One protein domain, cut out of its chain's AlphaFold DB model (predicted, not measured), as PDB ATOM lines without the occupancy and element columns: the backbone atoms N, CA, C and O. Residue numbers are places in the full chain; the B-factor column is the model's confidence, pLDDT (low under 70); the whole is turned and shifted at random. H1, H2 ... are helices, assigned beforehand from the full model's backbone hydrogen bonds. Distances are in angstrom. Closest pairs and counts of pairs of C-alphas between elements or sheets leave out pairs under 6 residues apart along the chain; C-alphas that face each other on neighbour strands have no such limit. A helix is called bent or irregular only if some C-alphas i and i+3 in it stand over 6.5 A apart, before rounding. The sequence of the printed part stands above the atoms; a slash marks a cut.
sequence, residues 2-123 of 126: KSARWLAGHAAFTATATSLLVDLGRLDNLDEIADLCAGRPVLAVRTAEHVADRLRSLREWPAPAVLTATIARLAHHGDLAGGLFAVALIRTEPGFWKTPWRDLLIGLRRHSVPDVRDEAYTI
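Overview. This is residues 2 to 123 of the 126 residues of an uncharacterized protein of Micromonospora sp. KC606 (UniProt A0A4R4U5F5). H6 sits in the middle of a body of helices, with H3, H4, H5, H7 and H8 packed round it; H2 continues the body beside H3 and H4, and H1 packs on H2 at the far end from H7. H2, H4, H6 and H8 run one way and H3, H5 and H7 run back the other way. The printed part has 122 residues with eight named helices, H1 to H8 in order, and no named strand; the class is all helix. It is compact, with a radius of gyration of the C-alphas of 13.7 A and spans of 41 by 33 by 19 A.

Arrangement. H4, residues 41 to 56, is the longest helix and touches the hub, H6, residues 80 to 92, at a shallow tilt of 26 degrees, the same way; their closest C-alphas, of Ala 44 and Ala 81, are 4.8 A apart. H5, residues 64 to 77, forms a hairpin with H6, closest at the C-alphas of Leu 74 and Gly 82, 4.6 A. H6 touches H3, residues 30 to 36, with residues 81 to 85 alone, at a shallow tilt of 34 degrees, only just short of steep; the C-alphas of Ala 34 and Ala 81 are closest, 4.9 A. H7, residues 101 to 108, forms a hairpin with H6, closest at the C-alphas of Ile 90 and Trp 101, 6.9 A. H8, residues 114 to 121, touches H6 the same way at 7 degrees, a shallow tilt, closest at the C-alphas of Gly 83 and Val 116, 5.6 A. H2, residues 11 to 23, touches H4, closest at the C-alphas of Val 22 and Val 51, 6.1 A. H1, residues 2 to 8, touches H2 at a steep tilt of 49 degrees, closest at the C-alphas of Ala 8 and Thr 14, 4.7 A; H1 and H6 are apart. The packing is mostly aligned: 10 of 11 touching pairs are at a shallow tilt. Every O i to N i+4 pair is within hydrogen-bond range in H1 and H3 to H8, and 7 of 9 in H2.

Along the chain. H1 begins at C-alpha 2, (-11.755, -15.622, -12.364), and H8 ends at C-alpha 121, (-46.426, -17.243, 2.295). H4 runs 23.1 A from C-alpha 41, (-28.231, -16.735, 6.799). H5 is 20.0 A, H2 19.5 A and H6 18.8 A long. H2 is irregular: C-alphas 12 and 15 are 7.7 A apart.

Size, cuts and confidence. The two C-alphas farthest apart, of His 10 and Lys 98, are 42.0 A apart. The printed part has no cut and no long link. The mean pLDDT of the printed part is 91.9; residues 2 and 8 are under 70.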
ATOM      1  N   LYS A   2     -12.793 -14.968 -13.199       69.81
ATOM      2  CA  LYS A   2     -11.755 -15.622 -12.364       69.81
ATOM      3  C   LYS A   2     -11.489 -14.900 -11.030       69.81
ATOM      4  O   LYS A   2     -11.386 -15.560 -10.008       69.81
ATOM      5  N   SER A   3     -11.465 -13.564 -11.026       76.38
ATOM      6  CA  SER A   3     -11.176 -12.776  -9.817       76.38
ATOM      7  C   SER A   3     -12.266 -12.859  -8.739       76.38
ATOM      8  O   SER A   3     -11.935 -12.955  -7.565       76.38
ATOM      9  N   ALA A   4     -13.553 -12.886  -9.112       72.00
ATOM     10  CA  ALA A   4     -14.657 -13.017  -8.150       72.00
ATOM     11  C   ALA A   4     -14.687 -14.415  -7.509       72.00
ATOM     12  O   ALA A   4     -14.769 -14.531  -6.292       72.00
ATOM     13  N   ARG A   5     -14.514 -15.472  -8.317       77.44
ATOM     14  CA  ARG A   5     -14.401 -16.855  -7.819       77.44
ATOM     15  C   ARG A   5     -13.174 -17.058  -6.929       77.44
ATOM     16  O   ARG A   5     -13.251 -17.748  -5.923       77.44
ATOM     17  N   TRP A   6     -12.055 -16.416  -7.260       78.19
ATOM     18  CA  TRP A   6     -10.858 -16.428  -6.416       78.19
ATOM     19  C   TRP A   6     -11.081 -15.716  -5.068       78.19
ATOM     20  O   TRP A   6     -10.683 -16.237  -4.025       78.19
ATOM     21  N   LEU A   7     -11.769 -14.566  -5.061       70.75
ATOM     22  CA  LEU A   7     -12.161 -13.876  -3.824       70.75
ATOM     23  C   LEU A   7     -13.099 -14.731  -2.965       70.75
ATOM     24  O   LEU A   7     -12.953 -14.742  -1.748       70.75
ATOM     25  N   ALA A   8     -14.013 -15.482  -3.582       68.69
ATOM     26  CA  ALA A   8     -14.932 -16.369  -2.872       68.69
ATOM     27  C   ALA A   8     -14.212 -17.470  -2.069       68.69
ATOM     28  O   ALA A   8     -14.706 -17.882  -1.022       68.69
ATOM     29  N   GLY A   9     -13.012 -17.877  -2.502       73.19
ATOM     30  CA  GLY A   9     -12.139 -18.789  -1.756       73.19
ATOM     31  C   GLY A   9     -11.578 -18.210  -0.448       73.19
ATOM     32  O   GLY A   9     -10.972 -18.940   0.331       73.19
ATOM     33  N   HIS A  10     -11.787 -16.918  -0.185       78.69
ATOM     34  CA  HIS A  10     -11.375 -16.235   1.035       78.69
ATOM     35  C   HIS A  10     -12.614 -15.780   1.817       78.69
ATOM     36  O   HIS A  10     -13.321 -14.863   1.399       78.69
ATOM     37  N   ALA A  11     -12.855 -16.370   2.992       74.19
ATOM     38  CA  ALA A  11     -14.076 -16.151   3.783       74.19
ATOM     39  C   ALA A  11     -14.389 -14.668   4.090       74.19
ATOM     40  O   ALA A  11     -15.556 -14.275   4.181       74.19
ATOM     41  N   ALA A  12     -13.354 -13.829   4.211       83.31
ATOM     42  CA  ALA A  12     -13.490 -12.388   4.433       83.31
ATOM     43  C   ALA A  12     -14.147 -11.644   3.252       83.31
ATOM     44  O   ALA A  12     -14.763 -10.601   3.456       83.31
ATOM     45  N   PHE A  13     -14.057 -12.183   2.032       86.19
ATOM     46  CA  PHE A  13     -14.500 -11.524   0.802       86.19
ATOM     47  C   PHE A  13     -15.723 -12.173   0.155       86.19
ATOM     48  O   PHE A  13     -16.175 -11.698  -0.886       86.19
ATOM     49  N   THR A  14     -16.302 -13.214   0.757       89.69
ATOM     50  CA  THR A  14     -17.456 -13.919   0.179       89.69
ATOM     51  C   THR A  14     -18.621 -12.975  -0.125       89.69
ATOM     52  O   THR A  14     -19.215 -13.099  -1.183       89.69
ATOM     53  N   ALA A  15     -18.912 -11.989   0.734       90.06
ATOM     54  CA  ALA A  15     -20.007 -11.042   0.493       90.06
ATOM     55  C   ALA A  15     -19.764 -10.150  -0.739       90.06
ATOM     56  O   ALA A  15     -20.668  -9.890  -1.527       90.06
ATOM     57  N   THR A  16     -18.523  -9.702  -0.935       92.44
ATOM     58  CA  THR A  16     -18.135  -8.957  -2.139       92.44
ATOM     59  C   THR A  16     -18.180  -9.859  -3.368       92.44
ATOM     60  O   THR A  16     -18.649  -9.442  -4.423       92.44
ATOM     61  N   ALA A  17     -17.724 -11.106  -3.239       91.00
ATOM     62  CA  ALA A  17     -17.741 -12.070  -4.327       91.00
ATOM     63  C   ALA A  17     -19.171 -12.406  -4.778       91.00
ATOM     64  O   ALA A  17     -19.428 -12.378  -5.980       91.00
ATOM     65  N   THR A  18     -20.104 -12.659  -3.851       94.06
ATOM     66  CA  THR A  18     -21.508 -12.928  -4.195       94.06
ATOM     67  C   THR A  18     -22.149 -11.723  -4.873       94.06
ATOM     68  O   THR A  18     -22.769 -11.900  -5.916       94.06
ATOM     69  N   SER A  19     -21.917 -10.500  -4.379       94.00
ATOM     70  CA  SER A  19     -22.394  -9.276  -5.041       94.00
ATOM     71  C   SER A  19     -21.911  -9.186  -6.490       94.00
ATOM     72  O   SER A  19     -22.724  -9.073  -7.402       94.00
ATOM     73  N   LEU A  20     -20.601  -9.332  -6.718       94.69
ATOM     74  CA  LEU A  20     -20.020  -9.271  -8.062       94.69
ATOM     75  C   LEU A  20     -20.553 -10.370  -8.989       94.69
ATOM     76  O   LEU A  20     -20.622 -10.165 -10.197       94.69
ATOM     77  N   LEU A  21     -20.879 -11.549  -8.450       94.62
ATOM     78  CA  LEU A  21     -21.454 -12.653  -9.215       94.62
ATOM     79  C   LEU A  21     -22.924 -12.400  -9.579       94.62
ATOM     80  O   LEU A  21     -23.311 -12.745 -10.696       94.62
ATOM     81  N   VAL A  22     -23.706 -11.775  -8.690       95.75
ATOM     82  CA  VAL A  22     -25.084 -11.330  -8.973       95.75
ATOM     83  C   VAL A  22     -25.085 -10.231 -10.038       95.75
ATOM     84  O   VAL A  22     -25.866 -10.298 -10.985       95.75
ATOM     85  N   ASP A  23     -24.159  -9.271  -9.958       94.44
ATOM     86  CA  ASP A  23     -24.069  -8.136 -10.890       94.44
ATOM     87  C   ASP A  23     -23.900  -8.562 -12.358       94.44
ATOM     88  O   ASP A  23     -24.364  -7.869 -13.276       94.44
ATOM     89  N   LEU A  24     -23.321  -9.749 -12.591       90.50
ATOM     90  CA  LEU A  24     -23.219 -10.357 -13.921       90.50
ATOM     91  C   LEU A  24     -24.588 -10.587 -14.582       90.50
ATOM     92  O   LEU A  24     -24.633 -10.745 -15.800       90.50
ATOM     93  N   GLY A  25     -25.682 -10.613 -13.813       87.88
ATOM     94  CA  GLY A  25     -27.046 -10.755 -14.327       87.88
ATOM     95  C   GLY A  25     -27.315 -12.122 -14.954       87.88
ATOM     96  O   GLY A  25     -28.145 -12.243 -15.852       87.88
ATOM     97  N   ARG A  26     -26.574 -13.147 -14.528       89.75
ATOM     98  CA  ARG A  26     -26.701 -14.510 -15.037       89.75
ATOM     99  C   ARG A  26     -27.580 -15.331 -14.101       89.75
ATOM    100  O   ARG A  26     -27.416 -15.271 -12.894       89.75
ATOM    101  N   LEU A  27     -28.501 -16.112 -14.660       90.69
ATOM    102  CA  LEU A  27     -29.324 -17.038 -13.871       90.69
ATOM    103  C   LEU A  27     -28.645 -18.400 -13.655       90.69
ATOM    104  O   LEU A  27     -28.996 -19.139 -12.737       90.69
ATOM    105  N   ASP A  28     -27.680 -18.743 -14.508       91.19
ATOM    106  CA  ASP A  28     -27.027 -20.054 -14.529       91.19
ATOM    107  C   ASP A  28     -25.953 -20.237 -13.446       91.19
ATOM    108  O   ASP A  28     -25.495 -21.355 -13.236       91.19
ATOM    109  N   ASN A  29     -25.569 -19.171 -12.737       94.31
ATOM    110  CA  ASN A  29     -24.627 -19.220 -11.617       94.31
ATOM    111  C   ASN A  29     -25.307 -19.080 -10.244       94.31
ATOM    112  O   ASN A  29     -24.609 -18.997  -9.238       94.31
ATOM    113  N   LEU A  30     -26.642 -19.031 -10.172       96.62
ATOM    114  CA  LEU A  30     -27.330 -18.791  -8.901       96.62
ATOM    115  C   LEU A  30     -27.150 -19.935  -7.889       96.62
ATOM    116  O   LEU A  30     -27.105 -19.651  -6.697       96.62
ATOM    117  N   ASP A  31     -26.979 -21.186  -8.337       96.06
ATOM    118  CA  ASP A  31     -26.647 -22.303  -7.433       96.06
ATOM    119  C   ASP A  31     -25.243 -22.120  -6.824       96.06
ATOM    120  O   ASP A  31     -25.072 -22.230  -5.617       96.06
ATOM    121  N   GLU A  32     -24.255 -21.704  -7.629       95.25
ATOM    122  CA  GLU A  32     -22.902 -21.382  -7.136       95.25
ATOM    123  C   GLU A  32     -22.949 -20.265  -6.081       95.25
ATOM    124  O   GLU A  32     -22.238 -20.302  -5.079       95.25
ATOM    125  N   ILE A  33     -23.793 -19.254  -6.286       97.06
ATOM    126  CA  ILE A  33     -23.963 -18.167  -5.317       97.06
ATOM    127  C   ILE A  33     -24.656 -18.675  -4.042       97.06
ATOM    128  O   ILE A  33     -24.301 -18.226  -2.948       97.06
ATOM    129  N   ALA A  34     -25.607 -19.609  -4.159       97.56
ATOM    130  CA  ALA A  34     -26.269 -20.234  -3.015       97.56
ATOM    131  C   ALA A  34     -25.268 -21.034  -2.165       97.56
ATOM    132  O   ALA A  34     -25.193 -20.812  -0.955       97.56
ATOM    133  N   ASP A  35     -24.399 -21.823  -2.804       96.12
ATOM    134  CA  ASP A  35     -23.314 -22.557  -2.140       96.12
ATOM    135  C   ASP A  35     -22.380 -21.626  -1.352       96.12
ATOM    136  O   ASP A  35     -21.998 -21.914  -0.215       96.12
ATOM    137  N   LEU A  36     -22.049 -20.454  -1.904       96.31
ATOM    138  CA  LEU A  36     -21.238 -19.445  -1.207       96.31
ATOM    139  C   LEU A  36     -21.940 -18.832   0.014       96.31
ATOM    140  O   LEU A  36     -21.280 -18.285   0.905       96.31
ATOM    141  N   CYS A  37     -23.267 -18.909   0.073       96.56
ATOM    142  CA  CYS A  37     -24.067 -18.450   1.205       96.56
ATOM    143  C   CYS A  37     -24.285 -19.538   2.270       96.56
ATOM    144  O   CYS A  37     -24.873 -19.238   3.316       96.56
ATOM    145  N   ALA A  38     -23.818 -20.772   2.052       92.50
ATOM    146  CA  ALA A  38     -24.034 -21.887   2.967       92.50
ATOM    147  C   ALA A  38     -23.564 -21.562   4.397       92.50
ATOM    148  O   ALA A  38     -22.459 -21.068   4.629       92.50
ATOM    149  N   GLY A  39     -24.439 -21.803   5.379       92.94
ATOM    150  CA  GLY A  39     -24.181 -21.490   6.791       92.94
ATOM    151  C   GLY A  39     -24.162 -19.992   7.136       92.94
ATOM    152  O   GLY A  39     -23.813 -19.630   8.259       92.94
ATOM    153  N   ARG A  40     -24.533 -19.102   6.203       95.12
ATOM    154  CA  ARG A  40     -24.495 -17.640   6.377       95.12
ATOM    155  C   ARG A  40     -25.868 -17.002   6.118       95.12
ATOM    156  O   ARG A  40     -26.039 -16.316   5.110       95.12
ATOM    157  N   PRO A  41     -26.841 -17.144   7.035       96.56
ATOM    158  CA  PRO A  41     -28.231 -16.735   6.799       96.56
ATOM    159  C   PRO A  41     -28.391 -15.250   6.441       96.56
ATOM    160  O   PRO A  41     -29.093 -14.915   5.494       96.56
ATOM    161  N   VAL A  42     -27.666 -14.351   7.116       97.19
ATOM    162  CA  VAL A  42     -27.706 -12.908   6.800       97.19
ATOM    163  C   VAL A  42     -27.173 -12.614   5.393       97.19
ATOM    164  O   VAL A  42     -27.676 -11.718   4.717       97.19
ATOM    165  N   LEU A  43     -26.160 -13.359   4.934       97.06
ATOM    166  CA  LEU A  43     -25.641 -13.203   3.576       97.06
ATOM    167  C   LEU A  43     -26.643 -13.732   2.543       97.06
ATOM    168  O   LEU A  43     -26.835 -13.078   1.522       97.06
ATOM    169  N   ALA A  44     -27.296 -14.861   2.824       98.19
ATOM    170  CA  ALA A  44     -28.321 -15.438   1.959       98.19
ATOM    171  C   ALA A  44     -29.477 -14.451   1.716       98.19
ATOM    172  O   ALA A  44     -29.797 -14.174   0.564       98.19
ATOM    173  N   VAL A  45     -30.028 -13.849   2.779       98.19
ATOM    174  CA  VAL A  45     -31.124 -12.863   2.680       98.19
ATOM    175  C   VAL A  45     -30.720 -11.662   1.824       98.19
ATOM    176  O   VAL A  45     -31.372 -11.364   0.828       98.19
ATOM    177  N   ARG A  46     -29.589 -11.021   2.145       97.94
ATOM    178  CA  ARG A  46     -29.101  -9.852   1.390       97.94
ATOM    179  C   ARG A  46     -28.816 -10.178  -0.074       97.94
ATOM    180  O   ARG A  46     -29.027  -9.354  -0.956       97.94
ATOM    181  N   THR A  47     -28.311 -11.381  -0.339       98.31
ATOM    182  CA  THR A  47     -28.038 -11.818  -1.709       98.31
ATOM    183  C   THR A  47     -29.343 -12.076  -2.464       98.31
ATOM    184  O   THR A  47     -29.426 -11.723  -3.634       98.31
ATOM    185  N   ALA A  48     -30.384 -12.602  -1.809       98.25
ATOM    186  CA  ALA A  48     -31.704 -12.794  -2.411       98.25
ATOM    187  C   ALA A  48     -32.359 -11.460  -2.807       98.25
ATOM    188  O   ALA A  48     -32.870 -11.328  -3.920       98.25
ATOM    189  N   GLU A  49     -32.282 -10.456  -1.929       97.31
ATOM    190  CA  GLU A  49     -32.721  -9.085  -2.219       97.31
ATOM    191  C   GLU A  49     -31.981  -8.525  -3.439       97.31
ATOM    192  O   GLU A  49     -32.609  -8.055  -4.391       97.31
ATOM    193  N   HIS A  50     -30.654  -8.679  -3.466       97.69
ATOM    194  CA  HIS A  50     -29.837  -8.219  -4.582       97.69
ATOM    195  C   HIS A  50     -30.174  -8.953  -5.894       97.69
ATOM    196  O   HIS A  50     -30.254  -8.324  -6.949       97.69
ATOM    197  N   VAL A  51     -30.443 -10.261  -5.859       97.06
ATOM    198  CA  VAL A  51     -30.906 -11.018  -7.036       97.06
ATOM    199  C   VAL A  51     -32.224 -10.441  -7.573       97.06
ATOM    200  O   VAL A  51     -32.343 -10.229  -8.783       97.06
ATOM    201  N   ALA A  52     -33.193 -10.127  -6.704       94.56
ATOM    202  CA  ALA A  52     -34.464  -9.521  -7.116       94.56
ATOM    203  C   ALA A  52     -34.294  -8.108  -7.693       94.56
ATOM    204  O   ALA A  52     -34.919  -7.780  -8.705       94.56
ATOM    205  N   ASP A  53     -33.472  -7.265  -7.061       95.12
ATOM    206  CA  ASP A  53     -33.131  -5.932  -7.576       95.12
ATOM    207  C   ASP A  53     -32.478  -6.036  -8.955       95.12
ATOM    208  O   ASP A  53     -32.853  -5.328  -9.898       95.12
ATOM    209  N   ARG A  54     -31.536  -6.972  -9.103       94.06
ATOM    210  CA  ARG A  54     -30.819  -7.162 -10.355       94.06
ATOM    211  C   ARG A  54     -31.752  -7.614 -11.466       94.06
ATOM    212  O   ARG A  54     -31.692  -7.017 -12.540       94.06
ATOM    213  N   LEU A  55     -32.625  -8.592 -11.216       91.19
ATOM    214  CA  LEU A  55     -33.601  -9.062 -12.202       91.19
ATOM    215  C   LEU A  55     -34.525  -7.925 -12.667       91.19
ATOM    216  O   LEU A  55     -34.687  -7.729 -13.869       91.19
ATOM    217  N   ARG A  56     -35.038  -7.104 -11.740       90.75
ATOM    218  CA  ARG A  56     -35.855  -5.920 -12.075       90.75
ATOM    219  C   ARG A  56     -35.102  -4.871 -12.897       90.75
ATOM    220  O   ARG A  56     -35.726  -4.144 -13.665       90.75
ATOM    221  N   SER A  57     -33.780  -4.787 -12.745       90.44
ATOM    222  CA  SER A  57     -32.924  -3.852 -13.489       90.44
ATOM    223  C   SER A  57     -32.509  -4.339 -14.885       90.44
ATOM    224  O   SER A  57     -31.863  -3.587 -15.623       90.44
ATOM    225  N   LEU A  58     -32.805  -5.593 -15.253       87.25
ATOM    226  CA  LEU A  58     -32.415  -6.116 -16.559       87.25
ATOM    227  C   LEU A  58     -33.169  -5.391 -17.676       87.25
ATOM    228  O   LEU A  58     -34.377  -5.180 -17.616       87.25
ATOM    229  N   ARG A  59     -32.430  -5.037 -18.734       84.69
ATOM    230  CA  ARG A  59     -32.999  -4.407 -19.935       84.69
ATOM    231  C   ARG A  59     -33.958  -5.346 -20.667       84.69
ATOM    232  O   ARG A  59     -34.932  -4.884 -21.250       84.69
ATOM    233  N   GLU A  60     -33.652  -6.637 -20.650       85.62
ATOM    234  CA  GLU A  60     -34.453  -7.689 -21.258       85.62
ATOM    235  C   GLU A  60     -34.681  -8.788 -20.227       85.62
ATOM    236  O   GLU A  60     -33.746  -9.233 -19.556       85.62
ATOM    237  N   TRP A  61     -35.939  -9.192 -20.090       85.38
ATOM    238  CA  TRP A  61     -36.320 -10.242 -19.164       85.38
ATOM    239  C   TRP A  61     -35.939 -11.618 -19.716       85.38
ATOM    240  O   TRP A  61     -36.121 -11.870 -20.909       85.38
ATOM    241  N   PRO A  62     -35.444 -12.532 -18.863       88.06
ATOM    242  CA  PRO A  62     -35.228 -13.915 -19.257       88.06
ATOM    243  C   PRO A  62     -36.514 -14.529 -19.811       88.06
ATOM    244  O   PRO A  62     -37.606 -14.272 -19.302       88.06
ATOM    245  N   ALA A  63     -36.387 -15.395 -20.818       89.94
ATOM    246  CA  ALA A  63     -37.535 -16.135 -21.326       89.94
ATOM    247  C   ALA A  63     -38.226 -16.899 -20.174       89.94
ATOM    248  O   ALA A  63     -37.522 -17.537 -19.379       89.94
ATOM    249  N   PRO A  64     -39.573 -16.919 -20.098       89.06
ATOM    250  CA  PRO A  64     -40.295 -17.543 -18.989       89.06
ATOM    251  C   PRO A  64     -39.848 -18.977 -18.681       89.06
ATOM    252  O   PRO A  64     -39.679 -19.331 -17.522       89.06
ATOM    253  N   ALA A  65     -39.568 -19.788 -19.709       91.12
ATOM    254  CA  ALA A  65     -39.091 -21.164 -19.546       91.12
ATOM    255  C   ALA A  65     -37.715 -21.270 -18.857       91.12
ATOM    256  O   ALA A  65     -37.467 -22.213 -18.109       91.12
ATOM    257  N   VAL A  66     -36.814 -20.310 -19.090       92.44
ATOM    258  CA  VAL A  66     -35.493 -20.273 -18.439       92.44
ATOM    259  C   VAL A  66     -35.648 -19.892 -16.972       92.44
ATOM    260  O   VAL A  66     -35.026 -20.501 -16.098       92.44
ATOM    261  N   LEU A  67     -36.498 -18.904 -16.691       92.50
ATOM    262  CA  LEU A  67     -36.728 -18.430 -15.333       92.50
ATOM    263  C   LEU A  67     -37.447 -19.495 -14.483       92.50
ATOM    264  O   LEU A  67     -37.026 -19.756 -13.358       92.50
ATOM    265  N   THR A  68     -38.436 -20.203 -15.033       94.06
ATOM    266  CA  THR A  68     -39.135 -21.288 -14.319       94.06
ATOM    267  C   THR A  68     -38.229 -22.486 -14.050       94.06
ATOM    268  O   THR A  68     -38.243 -23.014 -12.939       94.06
ATOM    269  N   ALA A  69     -37.384 -22.877 -15.012       95.12
ATOM    270  CA  ALA A  69     -36.379 -23.921 -14.808       95.12
ATOM    271  C   ALA A  69     -35.359 -23.532 -13.724       95.12
ATOM    272  O   ALA A  69     -34.997 -24.353 -12.881       95.12
ATOM    273  N   THR A  70     -34.940 -22.263 -13.710       96.12
ATOM    274  CA  THR A  70     -34.021 -21.716 -12.701       96.12
ATOM    275  C   THR A  70     -34.633 -21.779 -11.303       96.12
ATOM    276  O   THR A  70     -33.990 -22.261 -10.375       96.12
ATOM    277  N   ILE A  71     -35.884 -21.339 -11.149       96.44
ATOM    278  CA  ILE A  71     -36.604 -21.363  -9.868       96.44
ATOM    279  C   ILE A  71     -36.811 -22.793  -9.383       96.44
ATOM    280  O   ILE A  71     -36.580 -23.070  -8.209       96.44
ATOM    281  N   ALA A  72     -37.216 -23.704 -10.272       96.44
ATOM    282  CA  ALA A  72     -37.405 -25.105  -9.920       96.44
ATOM    283  C   ALA A  72     -36.114 -25.706  -9.355       96.44
ATOM    284  O   ALA A  72     -36.135 -26.289  -8.274       96.44
ATOM    285  N   ARG A  73     -34.985 -25.512 -10.044       96.94
ATOM    286  CA  ARG A  73     -33.683 -26.017  -9.602       96.94
ATOM    287  C   ARG A  73     -33.238 -25.383  -8.276       96.94
ATOM    288  O   ARG A  73     -32.855 -26.127  -7.381       96.94
ATOM    289  N   LEU A  74     -33.387 -24.067  -8.096       97.62
ATOM    290  CA  LEU A  74     -33.079 -23.387  -6.826       97.62
ATOM    291  C   LEU A  74     -33.945 -23.891  -5.661       97.62
ATOM    292  O   LEU A  74     -33.441 -24.121  -4.568       97.62
ATOM    293  N   ALA A  75     -35.236 -24.123  -5.901       96.56
ATOM    294  CA  ALA A  75     -36.143 -24.684  -4.902       96.56
ATOM    295  C   ALA A  75     -35.788 -26.137  -4.530       96.56
ATOM    296  O   ALA A  75     -36.045 -26.563  -3.409       96.56
ATOM    297  N   HIS A  76     -35.206 -26.902  -5.461       95.94
ATOM    298  CA  HIS A  76     -34.745 -28.275  -5.215       95.94
ATOM    299  C   HIS A  76     -33.356 -28.335  -4.569       95.94
ATOM    300  O   HIS A  76     -33.017 -29.370  -3.998       95.94
ATOM    301  N   HIS A  77     -32.575 -27.249  -4.624       93.31
ATOM    302  CA  HIS A  77     -31.279 -27.145  -3.949       93.31
ATOM    303  C   HIS A  77     -31.409 -27.403  -2.436       93.31
ATOM    304  O   HIS A  77     -30.528 -27.992  -1.815       93.31
ATOM    305  N   GLY A  78     -32.564 -27.046  -1.857       92.81
ATOM    306  CA  GLY A  78     -32.992 -27.487  -0.529       92.81
ATOM    307  C   GLY A  78     -32.371 -26.720   0.637       92.81
ATOM    308  O   GLY A  78     -32.706 -26.990   1.793       92.81
ATOM    309  N   ASP A  79     -31.497 -25.756   0.355       96.94
ATOM    310  CA  ASP A  79     -30.884 -24.879   1.339       96.94
ATOM    311  C   ASP A  79     -31.626 -23.538   1.462       96.94
ATOM    312  O   ASP A  79     -32.556 -23.215   0.720       96.94
ATOM    313  N   LEU A  80     -31.231 -22.748   2.463       98.38
ATOM    314  CA  LEU A  80     -31.842 -21.445   2.722       98.38
ATOM    315  C   LEU A  80     -31.631 -20.481   1.546       98.38
ATOM    316  O   LEU A  80     -32.566 -19.794   1.148       98.38
ATOM    317  N   ALA A  81     -30.416 -20.418   0.996       98.38
ATOM    318  CA  ALA A  81     -30.082 -19.457  -0.050       98.38
ATOM    319  C   ALA A  81     -30.805 -19.770  -1.365       98.38
ATOM    320  O   ALA A  81     -31.462 -18.882  -1.906       98.38
ATOM    321  N   GLY A  82     -30.774 -21.023  -1.830       98.19
ATOM    322  CA  GLY A  82     -31.504 -21.451  -3.021       98.19
ATOM    323  C   GLY A  82     -33.003 -21.190  -2.893       98.19
ATOM    324  O   GLY A  82     -33.601 -20.562  -3.769       98.19
ATOM    325  N   GLY A  83     -33.603 -21.559  -1.757       98.44
ATOM    326  CA  GLY A  83     -35.017 -21.296  -1.492       98.44
ATOM    327  C   GLY A  83     -35.375 -19.804  -1.500       98.44
ATOM    328  O   GLY A  83     -36.334 -19.408  -2.161       98.44
ATOM    329  N   LEU A  84     -34.589 -18.950  -0.832       98.62
ATOM    330  CA  LEU A  84     -34.823 -17.500  -0.828       98.62
ATOM    331  C   LEU A  84     -34.630 -16.876  -2.216       98.62
ATOM    332  O   LEU A  84     -35.406 -16.003  -2.601       98.62
ATOM    333  N   PHE A  85     -33.648 -17.336  -2.997       98.31
ATOM    334  CA  PHE A  85     -33.459 -16.874  -4.375       98.31
ATOM    335  C   PHE A  85     -34.659 -17.263  -5.241       98.31
ATOM    336  O   PHE A  85     -35.164 -16.438  -5.998       98.31
ATOM    337  N   ALA A  86     -35.167 -18.489  -5.098       97.81
ATOM    338  CA  ALA A  86     -36.362 -18.940  -5.802       97.81
ATOM    339  C   ALA A  86     -37.591 -18.071  -5.470       97.81
ATOM    340  O   ALA A  86     -38.299 -17.645  -6.386       97.81
ATOM    341  N   VAL A  87     -37.818 -17.750  -4.190       97.88
ATOM    342  CA  VAL A  87     -38.916 -16.861  -3.768       97.88
ATOM    343  C   VAL A  87     -38.740 -15.448  -4.335       97.88
ATOM    344  O   VAL A  87     -39.688 -14.880  -4.883       97.88
ATOM    345  N   ALA A  88     -37.523 -14.907  -4.264       96.69
ATOM    346  CA  ALA A  88     -37.177 -13.597  -4.803       96.69
ATOM    347  C   ALA A  88     -37.493 -13.498  -6.306       96.69
ATOM    348  O   ALA A  88     -38.120 -12.534  -6.736       96.69
ATOM    349  N   LEU A  89     -37.139 -14.518  -7.094       95.12
ATOM    350  CA  LEU A  89     -37.427 -14.568  -8.528       95.12
ATOM    351  C   LEU A  89     -38.935 -14.660  -8.819       95.12
ATOM    352  O   LEU A  89     -39.427 -13.907  -9.658       95.12
ATOM    353  N   ILE A  90     -39.692 -15.512  -8.109       94.12
ATOM    354  CA  ILE A  90     -41.156 -15.609  -8.294       94.12
ATOM    355  C   ILE A  90     -41.832 -14.264  -8.032       94.12
ATOM    356  O   ILE A  90     -42.684 -13.851  -8.815       94.12
ATOM    357  N   ARG A  91     -41.446 -13.566  -6.958       91.19
ATOM    358  CA  ARG A  91     -42.050 -12.283  -6.569       91.19
ATOM    359  C   ARG A  91     -41.914 -11.210  -7.648       91.19
ATOM    360  O   ARG A  91     -42.742 -10.307  -7.716       91.19
ATOM    361  N   THR A  92     -40.867 -11.281  -8.467       88.62
ATOM    362  CA  THR A  92     -40.661 -10.299  -9.534       88.62
ATOM    363  C   THR A  92     -41.570 -10.521 -10.743       88.62
ATOM    364  O   THR A  92     -41.809  -9.564 -11.474       88.62
ATOM    365  N   GLU A  93     -42.104 -11.730 -10.950       84.62
ATOM    366  CA  GLU A  93     -42.906 -12.053 -12.131       84.62
ATOM    367  C   GLU A  93     -44.327 -11.470 -12.012       84.62
ATOM    368  O   GLU A  93     -45.114 -11.939 -11.188       84.62
ATOM    369  N   PRO A  94     -44.735 -10.516 -12.868       75.50
ATOM    370  CA  PRO A  94     -46.026  -9.833 -12.754       75.50
ATOM    371  C   PRO A  94     -47.241 -10.714 -13.091       75.50
ATOM    372  O   PRO A  94     -48.348 -10.200 -13.129       75.50
ATOM    373  N   GLY A  95     -47.055 -12.010 -13.366       78.69
ATOM    374  CA  GLY A  95     -48.100 -12.987 -13.693       78.69
ATOM    375  C   GLY A  95     -48.002 -14.288 -12.890       78.69
ATOM    376  O   GLY A  95     -48.469 -15.331 -13.361       78.69
ATOM    377  N   PHE A  96     -47.389 -14.244 -11.702       75.50
ATOM    378  CA  PHE A  96     -47.071 -15.421 -10.884       75.50
ATOM    379  C   PHE A  96     -48.286 -16.298 -10.502       75.50
ATOM    380  O   PHE A  96     -48.124 -17.445 -10.089       75.50
ATOM    381  N   TRP A  97     -49.517 -15.798 -10.648       76.81
ATOM    382  CA  TRP A  97     -50.752 -16.547 -10.382       76.81
ATOM    383  C   TRP A  97     -51.088 -17.602 -11.448       76.81
ATOM    384  O   TRP A  97     -51.942 -18.464 -11.223       76.81
ATOM    385  N   LYS A  98     -50.438 -17.568 -12.617       83.81
ATOM    386  CA  LYS A  98     -50.629 -18.565 -13.681       83.81
ATOM    387  C   LYS A  98     -49.654 -19.731 -13.522       83.81
ATOM    388  O   LYS A  98     -48.532 -19.566 -13.047       83.81
ATOM    389  N   THR A  99     -50.043 -20.918 -13.984       81.69
ATOM    390  CA  THR A  99     -49.081 -22.003 -14.237       81.69
ATOM    391  C   THR A  99     -48.045 -21.513 -15.261       81.69
ATOM    392  O   THR A  99     -48.427 -20.839 -16.223       81.69
ATOM    393  N   PRO A 100     -46.748 -21.819 -15.079       88.00
ATOM    394  CA  PRO A 100     -46.155 -22.721 -14.073       88.00
ATOM    395  C   PRO A 100     -45.798 -22.083 -12.716       88.00
ATOM    396  O   PRO A 100     -45.492 -22.796 -11.764       88.00
ATOM    397  N   TRP A 101     -45.848 -20.761 -12.596       90.88
ATOM    398  CA  TRP A 101     -45.390 -20.008 -11.422       90.88
ATOM    399  C   TRP A 101     -46.144 -20.347 -10.140       90.88
ATOM    400  O   TRP A 101     -45.533 -20.547  -9.090       90.88
ATOM    401  N   ARG A 102     -47.465 -20.495 -10.245       91.94
ATOM    402  CA  ARG A 102     -48.323 -20.878  -9.122       91.94
ATOM    403  C   ARG A 102     -47.905 -22.218  -8.514       91.94
ATOM    404  O   ARG A 102     -47.864 -22.359  -7.294       91.94
ATOM    405  N   ASP A 103     -47.570 -23.196  -9.353       93.88
ATOM    406  CA  ASP A 103     -47.196 -24.534  -8.890       93.88
ATOM    407  C   ASP A 103     -45.803 -24.514  -8.228       93.88
ATOM    408  O   ASP A 103     -45.595 -25.171  -7.206       93.88
ATOM    409  N   LEU A 104     -44.884 -23.678  -8.729       95.62
ATOM    410  CA  LEU A 104     -43.588 -23.417  -8.089       95.62
ATOM    411  C   LEU A 104     -43.749 -22.755  -6.711       95.62
ATOM    412  O   LEU A 104     -43.110 -23.180  -5.749       95.62
ATOM    413  N   LEU A 105     -44.640 -21.766  -6.585       95.69
ATOM    414  CA  LEU A 105     -44.923 -21.103  -5.310       95.69
ATOM    415  C   LEU A 105     -45.529 -22.073  -4.284       95.69
ATOM    416  O   LEU A 105     -45.136 -22.074  -3.116       95.69
ATOM    417  N   ILE A 106     -46.442 -22.951  -4.714       95.50
ATOM    418  CA  ILE A 106     -46.980 -24.027  -3.866       95.50
ATOM    419  C   ILE A 106     -45.860 -24.970  -3.402       95.50
ATOM    420  O   ILE A 106     -45.858 -25.387  -2.242       95.50
ATOM    421  N   GLY A 107     -44.902 -25.287  -4.278       96.56
ATOM    422  CA  GLY A 107     -43.713 -26.064  -3.928       96.56
ATOM    423  C   GLY A 107     -42.870 -25.394  -2.841       96.56
ATOM    424  O   GLY A 107     -42.551 -26.026  -1.835       96.56
ATOM    425  N   LEU A 108     -42.583 -24.097  -2.981       97.56
ATOM    426  CA  LEU A 108     -41.803 -23.329  -2.000       97.56
ATOM    427  C   LEU A 108     -42.500 -23.208  -0.640       97.56
ATOM    428  O   LEU A 108     -41.852 -23.306   0.397       97.56
ATOM    429  N   ARG A 109     -43.833 -23.122  -0.614       97.56
ATOM    430  CA  ARG A 109     -44.615 -23.180   0.636       97.56
ATOM    431  C   ARG A 109     -44.516 -24.529   1.362       97.56
ATOM    432  O   ARG A 109     -44.887 -24.623   2.527       97.56
ATOM    433  N   ARG A 110     -44.003 -25.573   0.703       97.38
ATOM    434  CA  ARG A 110     -43.725 -26.904   1.275       97.38
ATOM    435  C   ARG A 110     -42.226 -27.182   1.441       97.38
ATOM    436  O   ARG A 110     -41.858 -28.314   1.744       97.38
ATOM    437  N   HIS A 111     -41.373 -26.178   1.242       98.00
ATOM    438  CA  HIS A 111     -39.923 -26.316   1.343       98.00
ATOM    439  C   HIS A 111     -39.494 -26.806   2.736       98.00
ATOM    440  O   HIS A 111     -40.163 -26.532   3.732       98.00
ATOM    441  N   SER A 112     -38.377 -27.530   2.831       96.94
ATOM    442  CA  SER A 112     -37.878 -28.095   4.096       96.94
ATOM    443  C   SER A 112     -37.476 -27.009   5.104       96.94
ATOM    444  O   SER A 112     -37.780 -27.118   6.294       96.94
ATOM    445  N   VAL A 113     -36.856 -25.930   4.618       98.00
ATOM    446  CA  VAL A 113     -36.421 -24.775   5.421       98.00
ATOM    447  C   VAL A 113     -37.624 -23.898   5.820       98.00
ATOM    448  O   VAL A 113     -38.304 -23.398   4.921       98.00
ATOM    449  N   PRO A 114     -37.885 -23.679   7.127       98.12
ATOM    450  CA  PRO A 114     -39.008 -22.864   7.605       98.12
ATOM    451  C   PRO A 114     -39.035 -21.439   7.057       98.12
ATOM    452  O   PRO A 114     -40.049 -21.048   6.493       98.12
ATOM    453  N   ASP A 115     -37.908 -20.727   7.109       98.31
ATOM    454  CA  ASP A 115     -37.833 -19.329   6.664       98.31
ATOM    455  C   ASP A 115     -38.186 -19.165   5.175       98.31
ATOM    456  O   ASP A 115     -38.778 -18.170   4.773       98.31
ATOM    457  N   VAL A 116     -37.886 -20.173   4.342       98.50
ATOM    458  CA  VAL A 116     -38.273 -20.179   2.920       98.50
ATOM    459  C   VAL A 116     -39.786 -20.326   2.766       98.50
ATOM    460  O   VAL A 116     -40.378 -19.670   1.911       98.50
ATOM    461  N   ARG A 117     -40.426 -21.174   3.585       98.38
ATOM    462  CA  ARG A 117     -41.889 -21.312   3.570       98.38
ATOM    463  C   ARG A 117     -42.546 -20.012   4.002       98.38
ATOM    464  O   ARG A 117     -43.455 -19.559   3.313       98.38
ATOM    465  N   ASP A 118     -42.077 -19.429   5.101       98.19
ATOM    466  CA  ASP A 118     -42.613 -18.183   5.649       98.19
ATOM    467  C   ASP A 118     -42.522 -17.066   4.607       98.19
ATOM    468  O   ASP A 118     -43.532 -16.438   4.285       98.19
ATOM    469  N   GLU A 119     -41.361 -16.915   3.967       97.81
ATOM    470  CA  GLU A 119     -41.169 -15.941   2.894       97.81
ATOM    471  C   GLU A 119     -42.081 -16.230   1.686       97.81
ATOM    472  O   GLU A 119     -42.676 -15.312   1.123       97.81
ATOM    473  N   ALA A 120     -42.285 -17.497   1.312       97.12
ATOM    474  CA  ALA A 120     -43.210 -17.880   0.241       97.12
ATOM    475  C   ALA A 120     -44.695 -17.615   0.578       97.12
ATOM    476  O   ALA A 120     -45.515 -17.423  -0.326       97.12
ATOM    477  N   TYR A 121     -45.071 -17.598   1.860       96.50
ATOM    478  CA  TYR A 121     -46.426 -17.243   2.295       96.50
ATOM    479  C   TYR A 121     -46.697 -15.735   2.262       96.50
ATOM    480  O   TYR A 121     -47.862 -15.349   2.215       96.50
ATOM    481  N   THR A 122     -45.663 -14.890   2.205       95.12
ATOM    482  CA  THR A 122     -45.835 -13.434   2.032       95.12
ATOM    483  C   THR A 122     -46.305 -13.040   0.629       95.12
ATOM    484  O   THR A 122     -46.849 -11.954   0.447       95.12
ATOM    485  N   ILE A 123     -46.089 -13.900  -0.376       92.50
ATOM    486  CA  ILE A 123     -46.572 -13.669  -1.740       92.50
ATOM    487  C   ILE A 123     -48.053 -14.030  -1.774       92.50
ATOM    488  O   ILE A 123     -48.414 -15.211  -1.715       92.50
TER     489      ILE A 123